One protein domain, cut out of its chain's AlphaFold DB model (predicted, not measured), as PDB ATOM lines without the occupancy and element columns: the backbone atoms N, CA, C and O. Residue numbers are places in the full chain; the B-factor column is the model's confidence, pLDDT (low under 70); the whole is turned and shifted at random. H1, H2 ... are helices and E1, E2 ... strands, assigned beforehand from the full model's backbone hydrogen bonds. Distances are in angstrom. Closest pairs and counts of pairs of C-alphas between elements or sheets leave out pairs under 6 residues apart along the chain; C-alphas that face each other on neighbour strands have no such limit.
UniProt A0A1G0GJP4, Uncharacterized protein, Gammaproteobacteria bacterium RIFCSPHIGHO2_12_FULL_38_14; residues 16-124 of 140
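This is residues 16 to 124 of the 140 residues of an uncharacterized protein of Gammaproteobacteria bacterium RIFCSPHIGHO2_12_FULL_38_14 (UniProt A0A1G0GJP4). Two lobes share this model: in the larger, two twisted sheets, E4-E9-E6-E7 and E8-E5-E10, stand partly face to face round a common core. In the smaller, the sheet E1-E3-E2 has H3 standing up from it, with H1 and H2 loosely placed near H3; E10 meets the ends of E3 and E2 between the lobes, and residues 120 to 124 trail away as a tail. The printed part has 109 residues, with named elements in the order H1 E1 H2 H3 E2 E3 E4 E5 E6 E7 E8 E9 E10; the class is mixed, and the three sheets are antiparallel. The whole is compact, with a radius of gyration of the C-alphas of 14.1 A and spans of 40 by 32 by 23 A.

Start at C-alpha 67, (424.762, 355.666, 398.943), where E4, residues 67 to 73, begins its 17.2 A. Beside it find E9, residues 105 to 111, 18.4 A long, then E6, 87 to 89, and E7, 92 to 94. The second sheet has E8, 99 to 102, E5, 77 to 82, 15.1 A long, and E10, 115 to 119, 13.0 A long, ending at (444.993, 363.666, 396.004). The third has E1, 28 to 30, E3, 57 to 60, and E2, 50 to 54. H1 spans residues 16 to 23 from C-alpha 16 at (434.073, 367.174, 372.740), H2 33 to 37, and H3 40 to 49, 14.2 A long.

Between E4 and E9 look for N 69 and O 109, 3.1 A apart; between E9 and E6, N 110 and O 88, 2.9 A; in the hairpin E6 and E7, N 94 and O 87, 2.8 A. The closest C-alphas of E7 and E8, Tyr 94 and Ile 100, are 7.6 A apart. Between E5 and E8, N 79 and O 100 are within hydrogen-bond range at 2.8 A, and between E5 and E10, N 80 and O 118 are within hydrogen-bond range at 2.8 A. Residues 63 to 64 pair antiparallel with 115 to 116 of E10. The closest C-alphas of E3 and E10, Tyr 60 and Leu 119, are 5.7 A apart. Between E1 and E3, N 29 and O 58 are within hydrogen-bond range at 3.0 A; in the hairpin E2 and E3, N 51 and O 59 are within hydrogen-bond range at 3.0 A. E1, H2, H3 and E2 form a split strand-helix-strand unit, two strands running the same way with E3 between them; its crossover is right-handed. H3 is on this sheet at a height of 9.6 A and stands up from it at 51 degrees. H1 is close to H3 but not clearly touching, Met 18 and Ile 42 having the closest C-alphas, 6.7 A apart, at a shallow tilt of 8 degrees, the same way. H2 is likewise close to H3 but not clearly touching, the closest C-alphas being those of Met 35 and Lys 43, 7.9 A. Every O i to N i+4 pair is within hydrogen-bond range in H1 and H3; H2 has 0 of 1, but 2 of 2 O i to N i+3 pairs.

Look to Tyr 33 and Asn 91 for the two C-alphas farthest apart, 41.9 A. The printed part has no cut and no long link; E3 to E4 is short, the others tight. The mean pLDDT of the printed part is 92.7, and no printed residue is under 70.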
ATOM      1  N   ASN A  16     432.704 367.515 373.131       80.81
ATOM      2  CA  ASN A  16     434.073 367.174 372.740       80.81
ATOM      3  C   ASN A  16     435.081 367.579 373.822       80.81
ATOM      4  O   ASN A  16     435.980 366.802 374.148       80.81
ATOM      5  N   ILE A  17     434.889 368.749 374.441       82.62
ATOM      6  CA  ILE A  17     435.715 369.201 375.567       82.62
ATOM      7  C   ILE A  17     435.553 368.264 376.770       82.62
ATOM      8  O   ILE A  17     436.542 367.869 377.384       82.62
ATOM      9  N   MET A  18     434.323 367.862 377.099       84.94
ATOM     10  CA  MET A  18     434.063 366.933 378.203       84.94
ATOM     11  C   MET A  18     434.721 365.575 377.965       84.94
ATOM     12  O   MET A  18     435.372 365.032 378.856       84.94
ATOM     13  N   LYS A  19     434.597 365.046 376.744       83.38
ATOM     14  CA  LYS A  19     435.232 363.793 376.342       83.38
ATOM     15  C   LYS A  19     436.752 363.888 376.457       83.38
ATOM     16  O   LYS A  19     437.367 362.988 377.026       83.38
ATOM     17  N   ALA A  20     437.345 364.990 375.997       84.38
ATOM     18  CA  ALA A  20     438.773 365.238 376.138       84.38
ATOM     19  C   ALA A  20     439.195 365.276 377.615       84.38
ATOM     20  O   ALA A  20     440.130 364.578 377.991       84.38
ATOM     21  N   LEU A  21     438.470 366.001 378.476       84.88
ATOM     22  CA  LEU A  21     438.754 366.061 379.915       84.88
ATOM     23  C   LEU A  21     438.677 364.681 380.582       84.88
ATOM     24  O   LEU A  21     439.574 364.313 381.336       84.88
ATOM     25  N   GLN A  22     437.648 363.894 380.268       83.94
ATOM     26  CA  GLN A  22     437.452 362.552 380.825       83.94
ATOM     27  C   GLN A  22     438.521 361.545 380.384       83.94
ATOM     28  O   GLN A  22     438.806 360.600 381.122       83.94
ATOM     29  N   GLN A  23     439.079 361.727 379.187       84.25
ATOM     30  CA  GLN A  23     440.130 360.879 378.621       84.25
ATOM     31  C   GLN A  23     441.541 361.373 378.955       84.25
ATOM     32  O   GLN A  23     442.495 360.606 378.860       84.25
ATOM     33  N   SER A  24     441.678 362.640 379.342       80.56
ATOM     34  CA  SER A  24     442.960 363.243 379.683       80.56
ATOM     35  C   SER A  24     443.457 362.795 381.059       80.56
ATOM     36  O   SER A  24     442.691 362.692 382.015       80.56
ATOM     37  N   ASP A  25     444.769 362.595 381.193       84.94
ATOM     38  CA  ASP A  25     445.425 362.315 382.478       84.94
ATOM     39  C   ASP A  25     445.775 363.626 383.229       84.94
ATOM     40  O   ASP A  25     446.899 363.828 383.701       84.94
ATOM     41  N   VAL A  26     444.813 364.549 383.344       91.25
ATOM     42  CA  VAL A  26     444.998 365.843 384.027       91.25
ATOM     43  C   VAL A  26     444.849 365.678 385.542       91.25
ATOM     44  O   VAL A  26     443.768 365.442 386.065       91.25
ATOM     45  N   LYS A  27     445.954 365.820 386.281       93.06
ATOM     46  CA  LYS A  27     445.956 365.715 387.757       93.06
ATOM     47  C   LYS A  27     445.628 367.023 388.473       93.06
ATOM     48  O   LYS A  27     445.308 367.001 389.661       93.06
ATOM     49  N   PHE A  28     445.770 368.151 387.783       93.88
ATOM     50  CA  PHE A  28     445.527 369.474 388.337       93.88
ATOM     51  C   PHE A  28     445.195 370.482 387.242       93.88
ATOM     52  O   PHE A  28     445.602 370.311 386.095       93.88
ATOM     53  N   TYR A  29     444.526 371.562 387.625       92.94
ATOM     54  CA  TYR A  29     444.385 372.743 386.784       92.94
ATOM     55  C   TYR A  29     444.684 374.012 387.581       92.94
ATOM     56  O   TYR A  29     444.707 374.011 388.816       92.94
ATOM     57  N   VAL A  30     444.919 375.103 386.853       91.75
ATOM     58  CA  VAL A  30     445.120 376.434 387.425       91.75
ATOM     59  C   VAL A  30     443.871 377.273 387.182       91.75
ATOM     60  O   VAL A  30     443.510 377.547 386.037       91.75
ATOM     61  N   ASN A  31     443.201 377.659 388.260       91.00
ATOM     62  CA  ASN A  31     442.066 378.560 388.229       91.00
ATOM     63  C   ASN A  31     442.504 379.965 387.790       91.00
ATOM     64  O   ASN A  31     443.573 380.443 388.160       91.00
ATOM     65  N   ASN A  32     441.694 380.628 386.972       88.50
ATOM     66  CA  ASN A  32     441.962 381.971 386.461       88.50
ATOM     67  C   ASN A  32     440.661 382.618 385.960       88.50
ATOM     68  O   ASN A  32     439.598 381.998 385.963       88.50
ATOM     69  N   TYR A  33     440.742 383.861 385.486       84.06
ATOM     70  CA  TYR A  33     439.573 384.614 385.029       84.06
ATOM     71  C   TYR A  33     438.804 383.945 383.874       84.06
ATOM     72  O   TYR A  33     437.588 384.111 383.778       84.06
ATOM     73  N   ARG A  34     439.470 383.154 383.018       83.44
ATOM     74  CA  ARG A  34     438.836 382.444 381.892       83.44
ATOM     75  C   ARG A  34     437.932 381.315 382.375       83.44
ATOM     76  O   ARG A  34     436.945 381.002 381.717       83.44
ATOM     77  N   MET A  35     438.196 380.772 383.563       86.75
ATOM     78  CA  MET A  35     437.366 379.732 384.174       86.75
ATOM     79  C   MET A  35     435.939 380.223 384.446       86.75
ATOM     80  O   MET A  35     434.988 379.441 384.404       86.75
ATOM     81  N   MET A  36     435.752 381.535 384.643       82.38
ATOM     82  CA  MET A  36     434.422 382.129 384.798       82.38
ATOM     83  C   MET A  36     433.583 382.058 383.519       82.38
ATOM     84  O   MET A  36     432.358 382.007 383.613       82.38
ATOM     85  N   ALA A  37     434.214 382.020 382.346       85.06
ATOM     86  CA  ALA A  37     433.525 381.936 381.061       85.06
ATOM     87  C   ALA A  37     433.193 380.491 380.651       85.06
ATOM     88  O   ALA A  37     432.503 380.287 379.657       85.06
ATOM     89  N   LEU A  38     433.650 379.486 381.410       86.69
ATOM     90  CA  LEU A  38     433.406 378.092 381.053       86.69
ATOM     91  C   LEU A  38     431.905 377.746 381.072       86.69
ATOM     92  O   LEU A  38     431.181 378.177 381.984       86.69
ATOM     93  N   PRO A  39     431.448 376.909 380.123       88.81
ATOM     94  CA  PRO A  39     430.121 376.314 380.144       88.81
ATOM     95  C   PRO A  39     429.785 375.654 381.496       88.81
ATOM     96  O   PRO A  39     430.659 375.018 382.099       88.81
ATOM     97  N   PRO A  40     428.522 375.726 381.967       90.06
ATOM     98  CA  PRO A  40     428.114 375.156 383.256       90.06
ATOM     99  C   PRO A  40     428.456 373.673 383.423       90.06
ATOM    100  O   PRO A  40     428.856 373.255 384.505       90.06
ATOM    101  N   VAL A  41     428.355 372.885 382.349       88.31
ATOM    102  CA  VAL A  41     428.679 371.449 382.373       88.31
ATOM    103  C   VAL A  41     430.159 371.192 382.674       88.31
ATOM    104  O   VAL A  41     430.483 370.291 383.445       88.31
ATOM    105  N   ILE A  42     431.059 372.021 382.139       90.31
ATOM    106  CA  ILE A  42     432.499 371.916 382.395       90.31
ATOM    107  C   ILE A  42     432.801 372.359 383.826       90.31
ATOM    108  O   ILE A  42     433.534 371.670 384.528       90.31
ATOM    109  N   LYS A  43     432.186 373.450 384.299       92.19
ATOM    110  CA  LYS A  43     432.321 373.883 385.700       92.19
ATOM    111  C   LYS A  43     431.883 372.788 386.670       92.19
ATOM    112  O   LYS A  43     432.636 372.440 387.568       92.19
ATOM    113  N   HIS A  44     430.727 372.175 386.421       93.25
ATOM    114  CA  HIS A  44     430.231 371.067 387.229       93.25
ATOM    115  C   HIS A  44     431.194 369.870 387.239       93.25
ATOM    116  O   HIS A  44     431.432 369.265 388.286       93.25
ATOM    117  N   TYR A  45     431.786 369.535 386.092       93.12
ATOM    118  CA  TYR A  45     432.813 368.498 386.025       93.12
ATOM    119  C   TYR A  45     434.034 368.850 386.880       93.12
ATOM    120  O   TYR A  45     434.473 368.030 387.686       93.12
ATOM    121  N   LEU A  46     434.548 370.076 386.767       94.62
ATOM    122  CA  LEU A  46     435.696 370.523 387.553       94.62
ATOM    123  C   LEU A  46     435.390 370.508 389.056       94.62
ATOM    124  O   LEU A  46     436.167 369.950 389.824       94.62
ATOM    125  N   ASP A  47     434.222 371.004 389.465       94.75
ATOM    126  CA  ASP A  47     433.787 371.014 390.865       94.75
ATOM    127  C   ASP A  47     433.632 369.598 391.444       94.75
ATOM    128  O   ASP A  47     433.876 369.364 392.631       94.75
ATOM    129  N   THR A  48     433.218 368.629 390.630       95.81
ATOM    130  CA  THR A  48     433.043 367.236 391.067       95.81
ATOM    131  C   THR A  48     434.344 366.443 391.059       95.81
ATOM    132  O   THR A  48     434.480 365.526 391.863       95.81
ATOM    133  N   HIS A  49     435.315 366.791 390.212       96.19
ATOM    134  CA  HIS A  49     436.551 366.019 390.044       96.19
ATOM    135  C   HIS A  49     437.767 366.635 390.726       96.19
ATOM    136  O   HIS A  49     438.748 365.928 390.941       96.19
ATOM    137  N   TYR A  50     437.721 367.918 391.079       97.06
ATOM    138  CA  TYR A  50     438.849 368.652 391.634       97.06
ATOM    139  C   TYR A  50     438.429 369.454 392.864       97.06
ATOM    140  O   TYR A  50     437.256 369.758 393.083       97.06
ATOM    141  N   ALA A  51     439.414 369.800 393.684       96.38
ATOM    142  CA  ALA A  51     439.239 370.664 394.838       96.38
ATOM    143  C   ALA A  51     440.412 371.634 394.930       96.38
ATOM    144  O   ALA A  51     441.536 371.316 394.528       96.38
ATOM    145  N   HIS A  52     440.138 372.814 395.482       94.75
ATOM    146  CA  HIS A  52     441.170 373.796 395.768       94.75
ATOM    147  C   HIS A  52     442.249 373.163 396.653       94.75
ATOM    148  O   HIS A  52     441.949 372.584 397.701       94.75
ATOM    149  N   TYR A  53     443.502 373.309 396.237       93.00
ATOM    150  CA  TYR A  53     444.656 372.850 396.993       93.00
ATOM    151  C   TYR A  53     445.410 374.022 397.603       93.00
ATOM    152  O   TYR A  53     445.505 374.113 398.826       93.00
ATOM    153  N   TRP A  54     445.935 374.914 396.761       91.44
ATOM    154  CA  TRP A  54     446.724 376.057 397.203       91.44
ATOM    155  C   TRP A  54     446.807 377.128 396.122       91.44
ATOM    156  O   TRP A  54     447.104 376.827 394.966       91.44
ATOM    157  N   GLY A  55     446.605 378.385 396.494       90.56
ATOM    158  CA  GLY A  55     446.503 379.492 395.557       90.56
ATOM    159  C   GLY A  55     445.452 379.168 394.504       90.56
ATOM    160  O   GLY A  55     444.386 378.642 394.797       90.56
ATOM    161  N   SER A  56     445.775 379.401 393.243       91.88
ATOM    162  CA  SER A  56     444.861 379.047 392.156       91.88
ATOM    163  C   SER A  56     445.037 377.614 391.658       91.88
ATOM    164  O   SER A  56     444.568 377.292 390.577       91.88
ATOM    165  N   ILE A  57     445.709 376.732 392.399       92.19
ATOM    166  CA  ILE A  57     445.903 375.334 392.002       92.19
ATOM    167  C   ILE A  57     444.778 374.481 392.578       92.19
ATOM    168  O   ILE A  57     444.541 374.456 393.788       92.19
ATOM    169  N   TYR A  58     444.133 373.724 391.697       95.50
ATOM    170  CA  TYR A  58     443.124 372.732 392.032       95.50
ATOM    171  C   TYR A  58     443.658 371.349 391.682       95.50
ATOM    172  O   TYR A  58     444.103 371.125 390.559       95.50
ATOM    173  N   LEU A  59     443.628 370.423 392.639       95.94
ATOM    174  CA  LEU A  59     444.097 369.048 392.460       95.94
ATOM    175  C   LEU A  59     442.923 368.095 392.277       95.94
ATOM    176  O   LEU A  59     441.826 368.352 392.774       95.94
ATOM    177  N   TYR A  60     443.183 366.973 391.605       97.19
ATOM    178  CA  TYR A  60     442.235 365.875 391.495       97.19
ATOM    179  C   TYR A  60     441.744 365.446 392.884       97.19
ATOM    180  O   TYR A  60     442.521 365.077 393.768       97.19
ATOM    181  N   ALA A  61     440.438 365.539 393.078       97.69
ATOM    182  CA  ALA A  61     439.756 365.318 394.336       97.69
ATOM    183  C   ALA A  61     438.291 364.912 394.091       97.69
ATOM    184  O   ALA A  61     437.379 365.717 394.335       97.69
ATOM    185  N   PRO A  62     438.046 363.694 393.569       97.44
ATOM    186  CA  PRO A  62     436.712 363.268 393.184       97.44
ATOM    187  C   PRO A  62     435.755 363.324 394.373       97.44
ATOM    188  O   PRO A  62     436.073 362.871 395.477       97.44
ATOM    189  N   LEU A  63     434.578 363.886 394.120       97.69
ATOM    190  CA  LEU A  63     433.423 363.868 394.999       97.69
ATOM    191  C   LEU A  63     432.652 362.573 394.773       97.69
ATOM    192  O   LEU A  63     432.110 362.338 393.694       97.69
ATOM    193  N   ILE A  64     432.561 361.759 395.815       97.38
ATOM    194  CA  ILE A  64     431.772 360.538 395.812       97.38
ATOM    195  C   ILE A  64     430.475 360.826 396.552       97.38
ATOM    196  O   ILE A  64     430.476 361.306 397.688       97.38
ATOM    197  N   GLN A  65     429.361 360.574 395.870       95.19
ATOM    198  CA  GLN A  65     428.035 360.768 396.433       95.19
ATOM    199  C   GLN A  65     427.724 359.697 397.483       95.19
ATOM    200  O   GLN A  65     428.250 358.583 397.452       95.19
ATOM    201  N   LYS A  66     426.857 360.053 398.430       94.19
ATOM    202  CA  LYS A  66     426.300 359.121 399.408       94.19
ATOM    203  C   LYS A  66     425.511 358.006 398.721       94.19
ATOM    204  O   LYS A  66     424.914 358.202 397.664       94.19
ATOM    205  N   GLY A  67     425.421 356.875 399.402       91.25
ATOM    206  CA  GLY A  67     424.762 355.666 398.943       91.25
ATOM    207  C   GLY A  67     425.730 354.695 398.278       91.25
ATOM    208  O   GLY A  67     426.923 354.649 398.592       91.25
ATOM    209  N   ASN A  68     425.169 353.895 397.376       88.44
ATOM    210  CA  ASN A  68     425.883 352.863 396.641       88.44
ATOM    211  C   ASN A  68     426.343 353.454 395.313       88.44
ATOM    212  O   ASN A  68     425.531 353.661 394.411       88.44
ATOM    213  N   THR A  69     427.638 353.723 395.186       91.94
ATOM    214  CA  THR A  69     428.180 354.396 394.001       91.94
ATOM    215  C   THR A  69     429.368 353.629 393.453       91.94
ATOM    216  O   THR A  69     430.311 353.321 394.180       91.94
ATOM    217  N   ILE A  70     429.336 353.343 392.153       96.12
ATOM    218  CA  ILE A  70     430.514 352.911 391.404       96.12
ATOM    219  C   ILE A  70     431.156 354.165 390.822       96.12
ATOM    220  O   ILE A  70     430.471 354.975 390.202       96.12
ATOM    221  N   PHE A  71     432.460 354.329 391.015       95.25
ATOM    222  CA  PHE A  71     433.205 355.435 390.425       95.25
ATOM    223  C   PHE A  71     434.561 354.971 389.896       95.25
ATOM    224  O   PHE A  71     435.122 353.971 390.351       95.25
ATOM    225  N   HIS A  72     435.087 355.707 388.920       94.56
ATOM    226  CA  HIS A  72     436.408 355.470 388.355       94.56
ATOM    227  C   HIS A  72     437.412 356.450 388.967       94.56
ATOM    228  O   HIS A  72     437.319 357.660 388.764       94.56
ATOM    229  N   LEU A  73     438.381 355.923 389.714       95.69
ATOM    230  CA  LEU A  73     439.508 356.690 390.220       95.69
ATOM    231  C   LEU A  73     440.572 356.794 389.123       95.69
ATOM    232  O   LEU A  73     441.175 355.789 388.744       95.69
ATOM    233  N   GLN A  74     440.809 358.006 388.625       94.56
ATOM    234  CA  GLN A  74     441.657 358.244 387.452       94.56
ATOM    235  C   GLN A  74     443.156 358.094 387.740       94.56
ATOM    236  O   GLN A  74     443.920 357.750 386.839       94.56
ATOM    237  N   PHE A  75     443.586 358.303 388.988       94.88
ATOM    238  CA  PHE A  75     445.002 358.296 389.350       94.88
ATOM    239  C   PHE A  75     445.282 357.392 390.548       94.88
ATOM    240  O   PHE A  75     444.556 357.392 391.541       94.88
ATOM    241  N   ALA A  76     446.384 356.651 390.478       95.69
ATOM    242  CA  ALA A  76     446.962 356.031 391.661       95.69
ATOM    243  C   ALA A  76     447.656 357.099 392.518       95.69
ATOM    244  O   ALA A  76     448.218 358.058 391.980       95.69
ATOM    245  N   GLY A  77     447.647 356.926 393.836       95.69
ATOM    246  CA  GLY A  77     448.332 357.837 394.743       95.69
ATOM    247  C   GLY A  77     447.815 357.786 396.170       95.69
ATOM    248  O   GLY A  77     447.018 356.923 396.545       95.69
ATOM    249  N   LYS A  78     448.292 358.743 396.964       96.94
ATOM    250  CA  LYS A  78     447.842 358.968 398.333       96.94
ATOM    251  C   LYS A  78     446.695 359.971 398.334       96.94
ATOM    252  O   LYS A  78     446.778 361.010 397.689       96.94
ATOM    253  N   TYR A  79     445.643 359.652 399.069       97.69
ATOM    254  CA  TYR A  79     444.417 360.429 399.131       97.69
ATOM    255  C   TYR A  79     444.054 360.728 400.574       97.69
ATOM    256  O   TYR A  79     443.983 359.814 401.391       97.69
ATOM    257  N   LEU A  80     443.784 361.993 400.884       97.44
ATOM    258  CA  LEU A  80     443.133 362.373 402.129       97.44
ATOM    259  C   LEU A  80     441.638 362.069 402.007       97.44
ATOM    260  O   LEU A  80     440.960 362.594 401.122       97.44
ATOM    261  N   VAL A  81     441.121 361.259 402.927       97.75
ATOM    262  CA  VAL A  81     439.689 360.986 403.066       97.75
ATOM    263  C   VAL A  81     439.021 362.182 403.741       97.75
ATOM    264  O   VAL A  81     438.958 362.265 404.969       97.75
ATOM    265  N   GLN A  82     438.520 363.130 402.953       97.50
ATOM    266  CA  GLN A  82     437.760 364.264 403.470       97.50
ATOM    267  C   GLN A  82     436.293 363.859 403.651       97.50
ATOM    268  O   GLN A  82     435.474 363.965 402.738       97.50
ATOM    269  N   SER A  83     435.998 363.369 404.852       96.50
ATOM    270  CA  SER A  83     434.697 362.870 405.303       96.50
ATOM    271  C   SER A  83     434.518 363.189 406.792       96.50
ATOM    272  O   SER A  83     435.510 363.444 407.488       96.50
ATOM    273  N   ASN A  84     433.286 363.161 407.303       95.50
ATOM    274  CA  ASN A  84     433.031 363.248 408.746       95.50
ATOM    275  C   ASN A  84     433.045 361.862 409.400       95.50
ATOM    276  O   ASN A  84     433.362 361.736 410.581       95.50
ATOM    277  N   THR A  85     432.744 360.829 408.617       95.12
ATOM    278  CA  THR A  85     432.623 359.433 409.028       95.12
ATOM    279  C   THR A  85     433.507 358.522 408.183       95.12
ATOM    280  O   THR A  85     433.990 358.895 407.108       95.12
ATOM    281  N   ASN A  86     433.767 357.319 408.698       96.19
ATOM    282  CA  ASN A  86     434.554 356.319 407.986       96.19
ATOM    283  C   ASN A  86     433.868 355.950 406.669       96.19
ATOM    284  O   ASN A  86     432.659 355.726 406.633       96.19
ATOM    285  N   ILE A  87     434.656 355.831 405.605       96.00
ATOM    286  CA  ILE A  87     434.157 355.445 404.283       96.00
ATOM    287  C   ILE A  87     434.402 353.959 404.049       96.00
ATOM    288  O   ILE A  87     435.334 353.378 404.610       96.00
ATOM    289  N   LYS A  88     433.607 353.336 403.178       96.50
ATOM    290  CA  LYS A  88     433.828 351.953 402.748       96.50
ATOM    291  C   LYS A  88     434.016 351.896 401.236       96.50
ATOM    292  O   LYS A  88     433.112 352.245 400.486       96.50
ATOM    293  N   LEU A  89     435.188 351.430 400.807       96.44
ATOM    294  CA  LEU A  89     435.571 351.242 399.406       96.44
ATOM    295  C   LEU A  89     435.930 349.773 399.171       96.44
ATOM    296  O   LEU A  89     436.789 349.239 399.873       96.44
ATOM    297  N   ASN A  90     435.304 349.111 398.193       95.50
ATOM    298  CA  ASN A  90     435.528 347.692 397.863       95.50
ATOM    299  C   ASN A  90     435.480 346.784 399.107       95.50
ATOM    300  O   ASN A  90     436.374 345.980 399.354       95.50
ATOM    301  N   ASN A  91     434.453 346.969 399.937       91.94
ATOM    302  CA  ASN A  91     434.270 346.302 401.228       91.94
ATOM    303  C   ASN A  91     435.308 346.577 402.330       91.94
ATOM    304  O   ASN A  91     435.133 346.079 403.441       91.94
ATOM    305  N   LYS A  92     436.305 347.431 402.095       96.38
ATOM    306  CA  LYS A  92     437.276 347.851 403.107       96.38
ATOM    307  C   LYS A  92     436.897 349.199 403.714       96.38
ATOM    308  O   LYS A  92     436.551 350.129 402.991       96.38
ATOM    309  N   ILE A  93     436.979 349.296 405.040       96.62
ATOM    310  CA  ILE A  93     436.701 350.524 405.791       96.62
ATOM    311  C   ILE A  93     437.980 351.355 405.896       96.62
ATOM    312  O   ILE A  93     439.040 350.831 406.239       96.62
ATOM    313  N   TYR A  94     437.862 352.652 405.628       96.88
ATOM    314  CA  TYR A  94     438.931 353.631 405.765       96.88
ATOM    315  C   TYR A  94     438.508 354.731 406.741       96.88
ATOM    316  O   TYR A  94     437.406 355.274 406.595       96.88
ATOM    317  N   PRO A  95     439.348 355.078 407.733       97.25
ATOM    318  CA  PRO A  95     439.001 356.119 408.683       97.25
ATOM    319  C   PRO A  95     438.876 357.497 408.028       97.25
ATOM    320  O   PRO A  95     439.660 357.858 407.143       97.25
ATOM    321  N   ALA A  96     437.916 358.290 408.495       96.88
ATOM    322  CA  ALA A  96     437.793 359.685 408.088       96.88
ATOM    323  C   ALA A  96     439.073 360.473 408.410       96.88
ATOM    324  O   ALA A  96     439.757 360.185 409.391       96.88
ATOM    325  N   LYS A  97     439.371 361.507 407.617       97.06
ATOM    326  CA  LYS A  97     440.488 362.446 407.833       97.06
ATOM    327  C   LYS A  97     441.871 361.780 407.852       97.06
ATOM    328  O   LYS A  97     442.822 362.354 408.376       97.06
ATOM    329  N   THR A  98     441.999 360.593 407.260       96.94
ATOM    330  CA  THR A  98     443.278 359.886 407.119       96.94
ATOM    331  C   THR A  98     443.756 359.869 405.678       96.94
ATOM    332  O   THR A  98     442.974 360.060 404.746       96.94
ATOM    333  N   VAL A  99     445.061 359.660 405.502       97.25
ATOM    334  CA  VAL A  99     445.670 359.477 404.186       97.25
ATOM    335  C   VAL A  99     445.739 357.988 403.870       97.25
ATOM    336  O   VAL A  99     446.292 357.211 404.647       97.25
ATOM    337  N   ILE A 100     445.195 357.603 402.720       97.00
ATOM    338  CA  ILE A 100     445.127 356.219 402.245       97.00
ATOM    339  C   ILE A 100     445.760 356.114 400.863       97.00
ATOM    340  O   ILE A 100     445.736 357.069 400.094       97.00
ATOM    341  N   GLU A 101     446.326 354.961 400.531       97.31
ATOM    342  CA  GLU A 101     446.902 354.719 399.208       97.31
ATOM    343  C   GLU A 101     445.934 353.908 398.350       97.31
ATOM    344  O   GLU A 101     445.446 352.854 398.766       97.31
ATOM    345  N   LEU A 102     445.637 354.419 397.156       97.19
ATOM    346  CA  LEU A 102     444.701 353.824 396.207       97.19
ATOM    347  C   LEU A 102     445.368 353.663 394.837       97.19
ATOM    348  O   LEU A 102     446.239 354.443 394.448       97.19
ATOM    349  N   LYS A 103     444.940 352.643 394.093       97.56
ATOM    350  CA  LYS A 103     445.369 352.396 392.712       97.56
ATOM    351  C   LYS A 103     444.369 353.040 391.753       97.56
ATOM    352  O   LYS A 103     443.205 353.186 392.096       97.56
ATOM    353  N   LYS A 104     444.801 353.380 390.537       96.00
ATOM    354  CA  LYS A 104     443.879 353.736 389.446       96.00
ATOM    355  C   LYS A 104     442.927 352.560 389.200       96.00
ATOM    356  O   LYS A 104     443.382 351.416 389.179       96.00
ATOM    357  N   GLY A 105     441.640 352.833 389.007       95.75
ATOM    358  CA  GLY A 105     440.662 351.793 388.696       95.75
ATOM    359  C   GLY A 105     439.259 352.076 389.210       95.75
ATOM    360  O   GLY A 105     438.950 353.163 389.697       95.75
ATOM    361  N   VAL A 106     438.388 351.084 389.060       97.19
ATOM    362  CA  VAL A 106     436.983 351.171 389.462       97.19
ATOM    363  C   VAL A 106     436.840 350.790 390.932       97.19
ATOM    364  O   VAL A 106     437.369 349.771 391.380       97.19
ATOM    365  N   TYR A 107     436.102 351.608 391.674       97.56
ATOM    366  CA  TYR A 107     435.802 351.400 393.081       97.56
ATOM    367  C   TYR A 107     434.299 351.400 393.316       97.56
ATOM    368  O   TYR A 107     433.553 352.178 392.724       97.56
ATOM    369  N   TYR A 108     433.876 350.542 394.233       97.69
ATOM    370  CA  TYR A 108     432.537 350.531 394.788       97.69
ATOM    371  C   TYR A 108     432.548 351.186 396.165       97.69
ATOM    372  O   TYR A 108     433.239 350.724 397.076       97.69
ATOM    373  N   SER A 109     431.783 352.261 396.305       96.88
ATOM    374  CA  SER A 109     431.611 353.016 397.536       96.88
ATOM    375  C   SER A 109     430.294 352.661 398.214       96.88
ATOM    376  O   SER A 109     429.243 352.657 397.576       96.88
ATOM    377  N   LEU A 110     430.373 352.440 399.526       94.75
ATOM    378  CA  LEU A 110     429.246 352.359 400.447       94.75
ATOM    379  C   LEU A 110     429.445 353.436 401.515       94.75
ATOM    380  O   LEU A 110     430.202 353.238 402.466       94.75
ATOM    381  N   SER A 111     428.816 354.594 401.343       90.56
ATOM    382  CA  SER A 111     428.939 355.707 402.292       90.56
ATOM    383  C   SER A 111     427.577 356.281 402.640       90.56
ATOM    384  O   SER A 111     426.703 356.373 401.785       90.56
ATOM    385  N   ASN A 112     427.401 356.721 403.883       90.44
ATOM    386  CA  ASN A 112     426.164 357.369 404.323       90.44
ATOM    387  C   ASN A 112     426.149 358.877 404.017       90.44
ATOM    388  O   ASN A 112     425.099 359.515 404.075       90.44
ATOM    389  N   GLU A 113     427.300 359.446 403.652       94.38
ATOM    390  CA  GLU A 113     427.461 360.856 403.297       94.38
ATOM    391  C   GLU A 113     428.326 361.038 402.045       94.38
ATOM    392  O   GLU A 113     429.046 360.126 401.624       94.38
ATOM    393  N   ASN A 114     428.239 362.227 401.449       96.44
ATOM    394  CA  ASN A 114     429.154 362.622 400.390       96.44
ATOM    395  C   ASN A 114     430.544 362.832 400.996       96.44
ATOM    396  O   ASN A 114     430.667 363.440 402.058       96.44
ATOM    397  N   TYR A 115     431.584 362.404 400.296       97.69
ATOM    398  CA  TYR A 115     432.962 362.621 400.724       97.69
ATOM    399  C   TYR A 115     433.859 362.896 399.526       97.69
ATOM    400  O   TYR A 115     433.497 362.621 398.379       97.69
ATOM    401  N   ARG A 116     435.046 363.438 399.794       97.94
ATOM    402  CA  ARG A 116     436.081 363.616 398.775       97.94
ATOM    403  C   ARG A 116     437.312 362.790 399.086       97.94
ATOM    404  O   ARG A 116     437.688 362.611 400.245       97.94
ATOM    405  N   LEU A 117     437.950 362.314 398.025       98.12
ATOM    406  CA  LEU A 117     439.289 361.741 398.077       98.12
ATOM    407  C   LEU A 117     440.259 362.774 397.519       98.12
ATOM    408  O   LEU A 117     440.443 362.831 396.313       98.12
ATOM    409  N   ASN A 118     440.886 363.591 398.360       97.69
ATOM    410  CA  ASN A 118     441.786 364.637 397.868       97.69
ATOM    411  C   ASN A 118     443.167 364.049 397.589       97.69
ATOM    412  O   ASN A 118     443.813 363.576 398.527       97.69
ATOM    413  N   LEU A 119     443.637 364.098 396.341       96.50
ATOM    414  CA  LEU A 119     444.993 363.666 396.004       96.50
ATOM    415  C   LEU A 119     446.005 364.516 396.780       96.50
ATOM    416  O   LEU A 119     445.994 365.745 396.701       96.50
ATOM    417  N   THR A 120     446.880 363.865 397.539       92.81
ATOM    418  CA  THR A 120     447.880 364.551 398.354       92.81
ATOM    419  C   THR A 120     449.214 364.648 397.626       92.81
ATOM    420  O   THR A 120     449.592 363.782 396.837       92.81
ATOM    421  N   GLN A 121     449.947 365.721 397.916       83.38
ATOM    422  CA  GLN A 121     451.347 365.881 397.533       83.38
ATOM    423  C   GLN A 121     452.204 365.743 398.791       83.38
ATOM    424  O   GLN A 121     451.881 366.322 399.829       83.38
ATOM    425  N   ASN A 122     453.282 364.964 398.718       75.38
ATOM    426  CA  ASN A 122     454.188 364.784 399.851       75.38
ATOM    427  C   ASN A 122     455.286 365.857 399.824       75.38
ATOM    428  O   ASN A 122     455.753 366.234 398.755       75.38
ATOM    429  N   ASN A 123     455.754 366.267 401.005       73.31
ATOM    430  CA  ASN A 123     456.999 367.027 401.188       73.31
ATOM    431  C   ASN A 123     457.060 368.404 400.501       73.31
ATOM    432  O   ASN A 123     458.138 368.844 400.106       73.31
ATOM    433  N   ILE A 124     455.933 369.115 400.394       80.19
ATOM    434  CA  ILE A 124     455.914 370.491 399.881       80.19
ATOM    435  C   ILE A 124     455.670 371.461 401.036       80.19
ATOM    436  O   ILE A 124     454.662 371.376 401.737       80.19
TER     437      ILE A 124